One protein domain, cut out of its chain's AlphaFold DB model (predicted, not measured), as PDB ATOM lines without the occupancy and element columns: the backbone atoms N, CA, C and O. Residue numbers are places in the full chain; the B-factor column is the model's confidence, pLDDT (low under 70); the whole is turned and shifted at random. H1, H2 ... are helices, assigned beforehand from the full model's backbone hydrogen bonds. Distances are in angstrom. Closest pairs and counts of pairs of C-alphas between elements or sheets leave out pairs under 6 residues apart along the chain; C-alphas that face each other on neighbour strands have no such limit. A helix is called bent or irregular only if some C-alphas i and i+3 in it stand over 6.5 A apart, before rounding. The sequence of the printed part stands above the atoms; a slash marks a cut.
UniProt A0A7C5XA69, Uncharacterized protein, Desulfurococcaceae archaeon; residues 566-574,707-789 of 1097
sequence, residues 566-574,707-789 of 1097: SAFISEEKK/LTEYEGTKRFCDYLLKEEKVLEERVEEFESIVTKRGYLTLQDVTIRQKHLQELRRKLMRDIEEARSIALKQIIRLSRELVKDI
ATOM      1  N   SER A 566     173.020 153.491  89.376       77.00
ATOM      2  CA  SER A 566     173.022 153.879  87.959       77.00
ATOM      3  C   SER A 566     173.616 152.797  87.050       77.00
ATOM      4  O   SER A 566     173.091 152.544  85.958       77.00
ATOM      5  N   ALA A 567     174.680 152.124  87.497       82.75
ATOM      6  CA  ALA A 567     175.286 151.001  86.788       82.75
ATOM      7  C   ALA A 567     174.323 149.811  86.682       82.75
ATOM      8  O   ALA A 567     174.127 149.299  85.581       82.75
ATOM      9  N   PHE A 568     173.665 149.415  87.778       85.94
ATOM     10  CA  PHE A 568     172.700 148.313  87.760       85.94
ATOM     11  C   PHE A 568     171.504 148.610  86.858       85.94
ATOM     12  O   PHE A 568     171.158 147.767  86.037       85.94
ATOM     13  N   ILE A 569     170.929 149.815  86.918       84.19
ATOM     14  CA  ILE A 569     169.834 150.209  86.013       84.19
ATOM     15  C   ILE A 569     170.298 150.161  84.549       84.19
ATOM     16  O   ILE A 569     169.580 149.669  83.680       84.19
ATOM     17  N   SER A 570     171.512 150.636  84.254       82.12
ATOM     18  CA  SER A 570     172.059 150.613  82.890       82.12
ATOM     19  C   SER A 570     172.318 149.188  82.386       82.12
ATOM     20  O   SER A 570     172.071 148.894  81.218       82.12
ATOM     21  N   GLU A 571     172.797 148.290  83.250       85.81
ATOM     22  CA  GLU A 571     172.940 146.863  82.943       85.81
ATOM     23  C   GLU A 571     171.589 146.199  82.660       85.81
ATOM     24  O   GLU A 571     171.499 145.399  81.730       85.81
ATOM     25  N   GLU A 572     170.540 146.537  83.415       87.12
ATOM     26  CA  GLU A 572     169.188 146.030  83.158       87.12
ATOM     27  C   GLU A 572     168.624 146.564  81.834       87.12
ATOM     28  O   GLU A 572     168.114 145.784  81.030       87.12
ATOM     29  N   LYS A 573     168.808 147.857  81.533       84.62
ATOM     30  CA  LYS A 573     168.387 148.450  80.250       84.62
ATOM     31  C   LYS A 573     169.062 147.792  79.045       84.62
ATOM     32  O   LYS A 573     168.397 147.535  78.045       84.62
ATOM     33  N   LYS A 574     170.345 147.425  79.148       86.12
ATOM     34  CA  LYS A 574     171.063 146.708  78.076       86.12
ATOM     35  C   LYS A 574     170.445 145.351  77.729       86.12
ATOM     36  O   LYS A 574     170.501 144.937  76.576       86.12
ATOM     37  N   LEU A 707     160.201 148.690  84.872       88.31
ATOM     38  CA  LEU A 707     160.661 147.361  85.275       88.31
ATOM     39  C   LEU A 707     162.189 147.312  85.386       88.31
ATOM     40  O   LEU A 707     162.716 146.781  86.363       88.31
ATOM     41  N   THR A 708     162.909 147.885  84.418       88.50
ATOM     42  CA  THR A 708     164.382 147.940  84.469       88.50
ATOM     43  C   THR A 708     164.889 148.803  85.623       88.50
ATOM     44  O   THR A 708     165.905 148.470  86.236       88.50
ATOM     45  N   GLU A 709     164.180 149.885  85.956       86.12
ATOM     46  CA  GLU A 709     164.500 150.722  87.114       86.12
ATOM     47  C   GLU A 709     164.249 149.971  88.428       86.12
ATOM     48  O   GLU A 709     165.096 149.994  89.326       86.12
ATOM     49  N   TYR A 710     163.138 149.238  88.522       88.81
ATOM     50  CA  TYR A 710     162.805 148.408  89.675       88.81
ATOM     51  C   TYR A 710     163.845 147.302  89.900       88.81
ATOM     52  O   TYR A 710     164.382 147.183  91.003       88.81
ATOM     53  N   GLU A 711     164.194 146.532  88.863       87.81
ATOM     54  CA  GLU A 711     165.205 145.468  88.960       87.81
ATOM     55  C   GLU A 711     166.593 146.024  89.299       87.81
ATOM     56  O   GLU A 711     167.302 145.474  90.148       87.81
ATOM     57  N   GLY A 712     166.972 147.155  88.698       87.06
ATOM     58  CA  GLY A 712     168.221 147.842  89.024       87.06
ATOM     59  C   GLY A 712     168.270 148.293  90.488       87.06
ATOM     60  O   GLY A 712     169.274 148.078  91.173       87.06
ATOM     61  N   THR A 713     167.168 148.844  91.001       85.88
ATOM     62  CA  THR A 713     167.055 149.294  92.400       85.88
ATOM     63  C   THR A 713     167.038 148.119  93.379       85.88
ATOM     64  O   THR A 713     167.644 148.194  94.452       85.88
ATOM     65  N   LYS A 714     166.423 146.993  93.005       87.38
ATOM     66  CA  LYS A 714     166.449 145.747  93.783       87.38
ATOM     67  C   LYS A 714     167.872 145.199  93.913       87.38
ATOM     68  O   LYS A 714     168.331 144.957  95.028       87.38
ATOM     69  N   ARG A 715     168.617 145.114  92.801       88.75
ATOM     70  CA  ARG A 715     170.045 144.731  92.809       88.75
ATOM     71  C   ARG A 715     170.897 145.685  93.648       88.75
ATOM     72  O   ARG A 715     171.836 145.246  94.310       88.75
ATOM     73  N   PHE A 716     170.570 146.977  93.644       88.81
ATOM     74  CA  PHE A 716     171.239 147.959  94.493       88.81
ATOM     75  C   PHE A 716     170.974 147.720  95.984       88.81
ATOM     76  O   PHE A 716     171.912 147.760  96.776       88.81
ATOM     77  N   CYS A 717     169.741 147.386  96.372       85.31
ATOM     78  CA  CYS A 717     169.440 146.999  97.752       85.31
ATOM     79  C   CYS A 717     170.236 145.755  98.176       85.31
ATOM     80  O   CYS A 717     170.845 145.763  99.245       85.31
ATOM     81  N   ASP A 718     170.315 144.732  97.319       85.50
ATOM     82  CA  ASP A 718     171.111 143.521  97.577       85.50
ATOM     83  C   ASP A 718     172.615 143.810  97.712       85.50
ATOM     84  O   ASP A 718     173.328 143.132  98.458       85.50
ATOM     85  N   TYR A 719     173.113 144.815  96.987       86.69
ATOM     86  CA  TYR A 719     174.480 145.311  97.119       86.69
ATOM     87  C   TYR A 719     174.695 146.008  98.468       86.69
ATOM     88  O   TYR A 719     175.643 145.665  99.171       86.69
ATOM     89  N   LEU A 720     173.793 146.914  98.862       86.38
ATOM     90  CA  LEU A 720     173.875 147.640 100.136       86.38
ATOM     91  C   LEU A 720     173.752 146.724 101.364       86.38
ATOM     92  O   LEU A 720     174.320 147.042 102.403       86.38
ATOM     93  N   LEU A 721     173.078 145.573 101.253       84.69
ATOM     94  CA  LEU A 721     173.030 144.563 102.323       84.69
ATOM     95  C   LEU A 721     174.405 143.947 102.642       84.69
ATOM     96  O   LEU A 721     174.591 143.394 103.723       84.69
ATOM     97  N   LYS A 722     175.377 144.024 101.724       87.88
ATOM     98  CA  LYS A 722     176.745 143.509 101.912       87.88
ATOM     99  C   LYS A 722     177.676 144.604 102.439       87.88
ATOM    100  O   LYS A 722     178.713 144.866 101.834       87.88
ATOM    101  N   GLU A 723     177.295 145.229 103.551       83.75
ATOM    102  CA  GLU A 723     177.895 146.465 104.087       83.75
ATOM    103  C   GLU A 723     179.434 146.446 104.117       83.75
ATOM    104  O   GLU A 723     180.063 147.354 103.576       83.75
ATOM    105  N   GLU A 724     180.057 145.393 104.660       82.38
ATOM    106  CA  GLU A 724     181.525 145.281 104.747       82.38
ATOM    107  C   GLU A 724     182.210 145.304 103.377       82.38
ATOM    108  O   GLU A 724     183.194 146.016 103.183       82.38
ATOM    109  N   LYS A 725     181.654 144.587 102.395       85.12
ATOM    110  CA  LYS A 725     182.220 144.529 101.044       85.12
ATOM    111  C   LYS A 725     182.109 145.879 100.334       85.12
ATOM    112  O   LYS A 725     183.026 146.270  99.618       85.12
ATOM    113  N   VAL A 726     180.994 146.586 100.533       83.69
ATOM    114  CA  VAL A 726     180.792 147.943  99.998       83.69
ATOM    115  C   VAL A 726     181.790 148.915 100.628       83.69
ATOM    116  O   VAL A 726     182.384 149.729  99.924       83.69
ATOM    117  N   LEU A 727     182.005 148.815 101.943       83.94
ATOM    118  CA  LEU A 727     182.965 149.646 102.665       83.94
ATOM    119  C   LEU A 727     184.399 149.432 102.168       83.94
ATOM    120  O   LEU A 727     185.093 150.415 101.917       83.94
ATOM    121  N   GLU A 728     184.837 148.183 102.007       83.88
ATOM    122  CA  GLU A 728     186.182 147.863 101.506       83.88
ATOM    123  C   GLU A 728     186.403 148.401 100.091       83.88
ATOM    124  O   GLU A 728     187.362 149.133  99.863       83.88
ATOM    125  N   GLU A 729     185.469 148.136  99.174       83.94
ATOM    126  CA  GLU A 729     185.534 148.606  97.785       83.94
ATOM    127  C   GLU A 729     185.693 150.136  97.699       83.94
ATOM    128  O   GLU A 729     186.512 150.650  96.933       83.94
ATOM    129  N   ARG A 730     184.932 150.881  98.512       81.50
ATOM    130  CA  ARG A 730     184.961 152.353  98.515       81.50
ATOM    131  C   ARG A 730     186.193 152.931  99.192       81.50
ATOM    132  O   ARG A 730     186.701 153.964  98.753       81.50
ATOM    133  N   VAL A 731     186.692 152.271 100.231       81.25
ATOM    134  CA  VAL A 731     187.954 152.654 100.866       81.25
ATOM    135  C   VAL A 731     189.128 152.416  99.911       81.25
ATOM    136  O   VAL A 731     189.974 153.295  99.780       81.25
ATOM    137  N   GLU A 732     189.160 151.298  99.183       81.50
ATOM    138  CA  GLU A 732     190.200 151.027  98.180       81.50
ATOM    139  C   GLU A 732     190.192 152.055  97.036       81.50
ATOM    140  O   GLU A 732     191.249 152.540  96.621       81.50
ATOM    141  N   GLU A 733     189.006 152.437  96.546       75.88
ATOM    142  CA  GLU A 733     188.853 153.481  95.525       75.88
ATOM    143  C   GLU A 733     189.466 154.808  96.000       75.88
ATOM    144  O   GLU A 733     190.291 155.405  95.296       75.88
ATOM    145  N   PHE A 734     189.138 155.214  97.231       74.38
ATOM    146  CA  PHE A 734     189.705 156.391  97.884       74.38
ATOM    147  C   PHE A 734     191.231 156.308  98.002       74.38
ATOM    148  O   PHE A 734     191.947 157.212  97.558       74.38
ATOM    149  N   GLU A 735     191.755 155.206  98.542       72.88
ATOM    150  CA  GLU A 735     193.196 155.017  98.722       72.88
ATOM    151  C   GLU A 735     193.959 155.046  97.394       72.88
ATOM    152  O   GLU A 735     195.064 155.597  97.322       72.88
ATOM    153  N   SER A 736     193.364 154.510  96.325       73.56
ATOM    154  CA  SER A 736     193.961 154.530  94.989       73.56
ATOM    155  C   SER A 736     194.148 155.958  94.464       73.56
ATOM    156  O   SER A 736     195.184 156.270  93.872       73.56
ATOM    157  N   ILE A 737     193.185 156.849  94.718       69.81
ATOM    158  CA  ILE A 737     193.214 158.249  94.276       69.81
ATOM    159  C   ILE A 737     194.208 159.050  95.112       69.81
ATOM    160  O   ILE A 737     194.996 159.821  94.553       69.81
ATOM    161  N   VAL A 738     194.230 158.819  96.428       67.00
ATOM    162  CA  VAL A 738     195.197 159.458  97.327       67.00
ATOM    163  C   VAL A 738     196.630 159.097  96.931       67.00
ATOM    164  O   VAL A 738     197.492 159.972  96.826       67.00
ATOM    165  N   THR A 739     196.871 157.815  96.644       67.12
ATOM    166  CA  THR A 739     198.199 157.295  96.288       67.12
ATOM    167  C   THR A 739     198.654 157.780  94.912       67.12
ATOM    168  O   THR A 739     199.789 158.232  94.774       67.12
ATOM    169  N   LYS A 740     197.774 157.757  93.898       65.38
ATOM    170  CA  LYS A 740     198.102 158.216  92.532       65.38
ATOM    171  C   LYS A 740     198.513 159.688  92.465       65.38
ATOM    172  O   LYS A 740     199.253 160.054  91.558       65.38
ATOM    173  N   ARG A 741     198.018 160.532  93.378       61.00
ATOM    174  CA  ARG A 741     198.159 161.997  93.279       61.00
ATOM    175  C   ARG A 741     199.032 162.640  94.352       61.00
ATOM    176  O   ARG A 741     199.211 163.853  94.328       61.00
ATOM    177  N   GLY A 742     199.613 161.844  95.252       55.56
ATOM    178  CA  GLY A 742     200.679 162.297  96.146       55.56
ATOM    179  C   GLY A 742     200.281 163.459  97.063       55.56
ATOM    180  O   GLY A 742     201.076 164.376  97.247       55.56
ATOM    181  N   TYR A 743     199.069 163.439  97.630       58.50
ATOM    182  CA  TYR A 743     198.598 164.479  98.554       58.50
ATOM    183  C   TYR A 743     199.513 164.570  99.787       58.50
ATOM    184  O   TYR A 743     199.389 163.780 100.719       58.50
ATOM    185  N   LEU A 744     200.434 165.541  99.785       46.78
ATOM    186  CA  LEU A 744     201.511 165.695 100.777       46.78
ATOM    187  C   LEU A 744     201.001 165.765 102.228       46.78
ATOM    188  O   LEU A 744     201.652 165.253 103.131       46.78
ATOM    189  N   THR A 745     199.814 166.335 102.460       50.84
ATOM    190  CA  THR A 745     199.170 166.408 103.786       50.84
ATOM    191  C   THR A 745     198.633 165.067 104.296       50.84
ATOM    192  O   THR A 745     198.464 164.907 105.498       50.84
ATOM    193  N   LEU A 746     198.373 164.104 103.405       53.34
ATOM    194  CA  LEU A 746     197.845 162.768 103.726       53.34
ATOM    195  C   LEU A 746     198.928 161.678 103.699       53.34
ATOM    196  O   LEU A 746     198.623 160.493 103.831       53.34
ATOM    197  N   GLN A 747     200.195 162.065 103.519       53.44
ATOM    198  CA  GLN A 747     201.336 161.152 103.613       53.44
ATOM    199  C   GLN A 747     201.717 160.828 105.066       53.44
ATOM    200  O   GLN A 747     202.420 159.848 105.303       53.44
ATOM    201  N   ASP A 748     201.228 161.601 106.041       61.31
ATOM    202  CA  ASP A 748     201.338 161.246 107.455       61.31
ATOM    203  C   ASP A 748     200.407 160.064 107.772       61.31
ATOM    204  O   ASP A 748     199.182 160.150 107.645       61.31
ATOM    205  N   VAL A 749     201.002 158.948 108.198       65.56
ATOM    206  CA  VAL A 749     200.309 157.685 108.494       65.56
ATOM    207  C   VAL A 749     199.235 157.867 109.570       65.56
ATOM    208  O   VAL A 749     198.182 157.232 109.495       65.56
ATOM    209  N   THR A 750     199.464 158.748 110.548       65.88
ATOM    210  CA  THR A 750     198.515 158.978 111.649       65.88
ATOM    211  C   THR A 750     197.281 159.751 111.190       65.88
ATOM    212  O   THR A 750     196.154 159.375 111.520       65.88
ATOM    213  N   ILE A 751     197.482 160.780 110.364       65.06
ATOM    214  CA  ILE A 751     196.405 161.572 109.758       65.06
ATOM    215  C   ILE A 751     195.600 160.686 108.805       65.06
ATOM    216  O   ILE A 751     194.376 160.628 108.907       65.06
ATOM    217  N   ARG A 752     196.285 159.903 107.963       66.50
ATOM    218  CA  ARG A 752     195.662 158.959 107.027       66.50
ATOM    219  C   ARG A 752     194.795 157.910 107.727       66.50
ATOM    220  O   ARG A 752     193.685 157.649 107.280       66.50
ATOM    221  N   GLN A 753     195.261 157.315 108.827       70.75
ATOM    222  CA  GLN A 753     194.468 156.329 109.576       70.75
ATOM    223  C   GLN A 753     193.215 156.938 110.209       70.75
ATOM    224  O   GLN A 753     192.152 156.314 110.186       70.75
ATOM    225  N   LYS A 754     193.325 158.149 110.761       70.50
ATOM    226  CA  LYS A 754     192.185 158.870 111.339       70.50
ATOM    227  C   LYS A 754     191.124 159.169 110.273       70.50
ATOM    228  O   LYS A 754     189.949 158.885 110.480       70.50
ATOM    229  N   HIS A 755     191.569 159.656 109.125       68.62
ATOM    230  CA  HIS A 755     190.751 159.964 107.956       68.62
ATOM    231  C   HIS A 755     190.017 158.722 107.421       68.62
ATOM    232  O   HIS A 755     188.792 158.706 107.339       68.62
ATOM    233  N   LEU A 756     190.718 157.594 107.254       71.88
ATOM    234  CA  LEU A 756     190.096 156.319 106.872       71.88
ATOM    235  C   LEU A 756     189.019 155.835 107.858       71.88
ATOM    236  O   LEU A 756     188.003 155.275 107.443       71.88
ATOM    237  N   GLN A 757     189.213 156.030 109.168       74.31
ATOM    238  CA  GLN A 757     188.188 155.692 110.163       74.31
ATOM    239  C   GLN A 757     186.958 156.600 110.060       74.31
ATOM    240  O   GLN A 757     185.830 156.130 110.226       74.31
ATOM    241  N   GLU A 758     187.161 157.886 109.790       70.94
ATOM    242  CA  GLU A 758     186.084 158.855 109.584       70.94
ATOM    243  C   GLU A 758     185.309 158.555 108.297       70.94
ATOM    244  O   GLU A 758     184.080 158.464 108.341       70.94
ATOM    245  N   LEU A 759     186.010 158.274 107.196       73.81
ATOM    246  CA  LEU A 759     185.423 157.836 105.932       73.81
ATOM    247  C   LEU A 759     184.573 156.575 106.117       73.81
ATOM    248  O   LEU A 759     183.435 156.537 105.658       73.81
ATOM    249  N   ARG A 760     185.069 155.567 106.847       79.25
ATOM    250  CA  ARG A 760     184.299 154.344 107.146       79.25
ATOM    251  C   ARG A 760     183.014 154.642 107.917       79.25
ATOM    252  O   ARG A 760     181.956 154.144 107.544       79.25
ATOM    253  N   ARG A 761     183.080 155.475 108.962       77.88
ATOM    254  CA  ARG A 761     181.888 155.880 109.735       77.88
ATOM    255  C   ARG A 761     180.879 156.629 108.876       77.88
ATOM    256  O   ARG A 761     179.678 156.437 109.052       77.88
ATOM    257  N   LYS A 762     181.362 157.488 107.979       75.44
ATOM    258  CA  LYS A 762     180.519 158.221 107.040       75.44
ATOM    259  C   LYS A 762     179.841 157.261 106.061       75.44
ATOM    260  O   LYS A 762     178.621 157.239 106.000       75.44
ATOM    261  N   LEU A 763     180.614 156.412 105.387       79.19
ATOM    262  CA  LEU A 763     180.100 155.442 104.421       79.19
ATOM    263  C   LEU A 763     179.051 154.507 105.034       79.19
ATOM    264  O   LEU A 763     178.081 154.183 104.364       79.19
ATOM    265  N   MET A 764     179.192 154.115 106.304       81.75
ATOM    266  CA  MET A 764     178.151 153.350 107.002       81.75
ATOM    267  C   MET A 764     176.811 154.098 107.068       81.75
ATOM    268  O   MET A 764     175.770 153.510 106.787       81.75
ATOM    269  N   ARG A 765     176.828 155.396 107.400       79.88
ATOM    270  CA  ARG A 765     175.612 156.229 107.411       79.88
ATOM    271  C   ARG A 765     175.043 156.392 106.007       79.88
ATOM    272  O   ARG A 765     173.840 156.236 105.820       79.88
ATOM    273  N   ASP A 766     175.912 156.638 105.028       77.94
ATOM    274  CA  ASP A 766     175.517 156.786 103.626       77.94
ATOM    275  C   ASP A 766     174.862 155.489 103.104       77.94
ATOM    276  O   ASP A 766     173.898 155.553 102.343       77.94
ATOM    277  N   ILE A 767     175.334 154.307 103.532       84.38
ATOM    278  CA  ILE A 767     174.729 153.005 103.198       84.38
ATOM    279  C   ILE A 767     173.319 152.888 103.792       84.38
ATOM    280  O   ILE A 767     172.392 152.498 103.077       84.38
ATOM    281  N   GLU A 768     173.127 153.236 105.068       80.62
ATOM    282  CA  GLU A 768     171.807 153.207 105.715       80.62
ATOM    283  C   GLU A 768     170.812 154.164 105.040       80.62
ATOM    284  O   GLU A 768     169.664 153.791 104.770       80.62
ATOM    285  N   GLU A 769     171.254 155.384 104.725       77.69
ATOM    286  CA  GLU A 769     170.443 156.391 104.037       77.69
ATOM    287  C   GLU A 769     170.087 155.939 102.615       77.69
ATOM    288  O   GLU A 769     168.905 155.915 102.249       77.69
ATOM    289  N   ALA A 770     171.082 155.495 101.840       80.25
ATOM    290  CA  ALA A 770     170.882 154.973 100.493       80.25
ATOM    291  C   ALA A 770     169.922 153.779 100.494       80.25
ATOM    292  O   ALA A 770     169.081 153.670  99.602       80.25
ATOM    293  N   ARG A 771     169.973 152.922 101.526       82.19
ATOM    294  CA  ARG A 771     169.035 151.806 101.696       82.19
ATOM    295  C   ARG A 771     167.618 152.307 101.951       82.19
ATOM    296  O   ARG A 771     166.681 151.806 101.336       82.19
ATOM    297  N   SER A 772     167.440 153.302 102.822       77.38
ATOM    298  CA  SER A 772     166.126 153.908 103.081       77.38
ATOM    299  C   SER A 772     165.516 154.511 101.813       77.38
ATOM    300  O   SER A 772     164.336 154.296 101.525       77.38
ATOM    301  N   ILE A 773     166.323 155.232 101.032       76.31
ATOM    302  CA  ILE A 773     165.897 155.874  99.783       76.31
ATOM    303  C   ILE A 773     165.561 154.826  98.719       76.31
ATOM    304  O   ILE A 773     164.474 154.876  98.143       76.31
ATOM    305  N   ALA A 774     166.431 153.835  98.514       80.88
ATOM    306  CA  ALA A 774     166.198 152.761  97.552       80.88
ATOM    307  C   ALA A 774     164.929 151.956  97.887       80.88
ATOM    308  O   ALA A 774     164.136 151.660  96.998       80.88
ATOM    309  N   LEU A 775     164.666 151.685  99.172       79.81
ATOM    310  CA  LEU A 775     163.430 151.027  99.609       79.81
ATOM    311  C   LEU A 775     162.182 151.869  99.303       79.81
ATOM    312  O   LEU A 775     161.188 151.333  98.814       79.81
ATOM    313  N   LYS A 776     162.222 153.187  99.541       78.56
ATOM    314  CA  LYS A 776     161.119 154.093  99.169       78.56
ATOM    315  C   LYS A 776     160.884 154.103  97.658       78.56
ATOM    316  O   LYS A 776     159.733 154.085  97.225       78.56
ATOM    317  N   GLN A 777     161.956 154.101  96.867       79.12
ATOM    318  CA  GLN A 777     161.875 154.052  95.409       79.12
ATOM    319  C   GLN A 777     161.278 152.726  94.922       79.12
ATOM    320  O   GLN A 777     160.370 152.758  94.100       79.12
ATOM    321  N   ILE A 778     161.681 151.581  95.487       83.56
ATOM    322  CA  ILE A 778     161.079 150.262  95.201       83.56
ATOM    323  C   ILE A 778     159.579 150.253  95.512       83.56
ATOM    324  O   ILE A 778     158.780 149.745  94.728       83.56
ATOM    325  N   ILE A 779     159.167 150.839  96.636       79.75
ATOM    326  CA  ILE A 779     157.748 150.940  97.008       79.75
ATOM    327  C   ILE A 779     156.971 151.792  95.995       79.75
ATOM    328  O   ILE A 779     155.855 151.437  95.624       79.75
ATOM    329  N   ARG A 780     157.535 152.920  95.550       82.25
ATOM    330  CA  ARG A 780     156.906 153.769  94.528       82.25
ATOM    331  C   ARG A 780     156.783 153.022  93.198       82.25
ATOM    332  O   ARG A 780     155.674 152.882  92.694       82.25
ATOM    333  N   LEU A 781     157.896 152.477  92.706       82.25
ATOM    334  CA  LEU A 781     157.967 151.744  91.441       82.25
ATOM    335  C   LEU A 781     157.081 150.496  91.446       82.25
ATOM    336  O   LEU A 781     156.467 150.190  90.439       82.25
ATOM    337  N   SER A 782     156.958 149.783  92.570       82.81
ATOM    338  CA  SER A 782     156.052 148.626  92.654       82.81
ATOM    339  C   SER A 782     154.585 149.023  92.489       82.81
ATOM    340  O   SER A 782     153.841 148.306  91.826       82.81
ATOM    341  N   ARG A 783     154.161 150.171  93.035       79.50
ATOM    342  CA  ARG A 783     152.792 150.684  92.861       79.50
ATOM    343  C   ARG A 783     152.523 151.132  91.427       79.50
ATOM    344  O   ARG A 783     151.458 150.819  90.900       79.50
ATOM    345  N   GLU A 784     153.469 151.855  90.833       81.81
ATOM    346  CA  GLU A 784     153.408 152.312  89.437       81.81
ATOM    347  C   GLU A 784     153.350 151.106  88.490       81.81
ATOM    348  O   GLU A 784     152.355 150.935  87.788       81.81
ATOM    349  N   LEU A 785     154.273 150.150  88.640       85.75
ATOM    350  CA  LEU A 785     154.291 148.916  87.855       85.75
ATOM    351  C   LEU A 785     152.992 148.117  87.964       85.75
ATOM    352  O   LEU A 785     152.478 147.653  86.951       85.75
ATOM    353  N   VAL A 786     152.441 147.922  89.169       85.75
ATOM    354  CA  VAL A 786     151.173 147.185  89.335       85.75
ATOM    355  C   VAL A 786     150.041 147.888  88.593       85.75
ATOM    356  O   VAL A 786     149.278 147.230  87.882       85.75
ATOM    357  N   LYS A 787     149.941 149.213  88.725       83.00
ATOM    358  CA  LYS A 787     148.930 150.010  88.030       83.00
ATOM    359  C   LYS A 787     149.080 149.886  86.515       83.00
ATOM    360  O   LYS A 787     148.086 149.630  85.836       83.00
ATOM    361  N   ASP A 788     150.297 150.000  86.003       84.38
ATOM    362  CA  ASP A 788     150.552 150.016  84.566       84.38
ATOM    363  C   ASP A 788     150.404 148.622  83.943       84.38
ATOM    364  O   ASP A 788     149.813 148.486  82.872       84.38
ATOM    365  N   ILE A 789     150.809 147.558  84.651       87.44
ATOM    366  CA  ILE A 789     150.563 146.160  84.250       87.44
ATOM    367  C   ILE A 789     149.062 145.869  84.172       87.44
ATOM    368  O   ILE A 789     148.611 145.232  83.218       87.44
TER     369      ILE A 789
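Overview. This is residues 566 to 574 and 707 to 789 of the 1097 residues of an uncharacterized protein of Desulfurococcaceae archaeon (UniProt A0A7C5XA69). One very long helix, H4, makes the length of a loose, rod-like model, and the three other helices are strung over one flank of it: H2 folds back beside its later half with H1 packed on H2 away from H4, while H3 starts near the middle of H4 and slants away from it. A loop then returns from the far end of H3 to the start of H4, and residues 740 to 745 stick out where the chain turns. The printed part has 92 residues with four named helices, H1, H2, H3 and H4 in chain order, and no named strand; the class is all helix. The whole is loose, with a radius of gyration of the C-alphas of 17.5 A and spans of 58 by 26 by 17 A.

Along the chain. H1 is residues 566 to 574, beginning at C-alpha 566 at (173.022, 153.879, 87.959). After the cut, H2 is residues 707 to 720, 19.9 A from first to last C-alpha. H3 is residues 723 to 741, 27.7 A long, and its C-alpha 741 is at (198.159, 161.997, 93.279). H4 is residues 749 to 789, 56.5 A long, ending at C-alpha 789 at (150.563, 146.160, 84.250). No helix is bent or irregular.

Arrangement. H1 touches H2, the closest C-alphas being those of Ile 569 and Gly 712, 4.2 A apart; they run opposite ways at a steep tilt of 40 degrees. H1 is apart from H3 and from H4. H2 touches H4 at a shallow tilt of 31 degrees, opposite ways, with the C-alphas of Tyr 710 and Ile 778 closest at 6.1 A; H4 touches H2 with residues 767 to 785 alone. H2 and H3 are close but not clearly touching, about perpendicular at 85 degrees, with the C-alphas of Leu 720 and Val 726 closest at 6.9 A. H3 touches H4 with residues 723 to 731 alone, against residues 756 to 767 of H4; the closest C-alphas, of Leu 727 and Arg 760, are 6.6 A apart, and the helices run opposite ways at a steep tilt of 54 degrees. In H1, H2, H3 and H4 every O i to N i+4 pair is within hydrogen-bond range.

Size, cuts and confidence. The two C-alphas farthest apart are those of Asp 748 and Ile 789, at 57.8 A. Residues 575 to 706 are not printed, and C-alphas 574 and 707 are 12.7 A apart across the cut, which lies in the link from H1 to H2. Of the links that are printed whole, H2 to H3 is tight, with 2 residues, and H3 to H4 is short, with 7. Residues 740 to 745 stand free. The mean pLDDT of the printed part is 78.0; 17 residues, 737 to 752 and 755, are under 70.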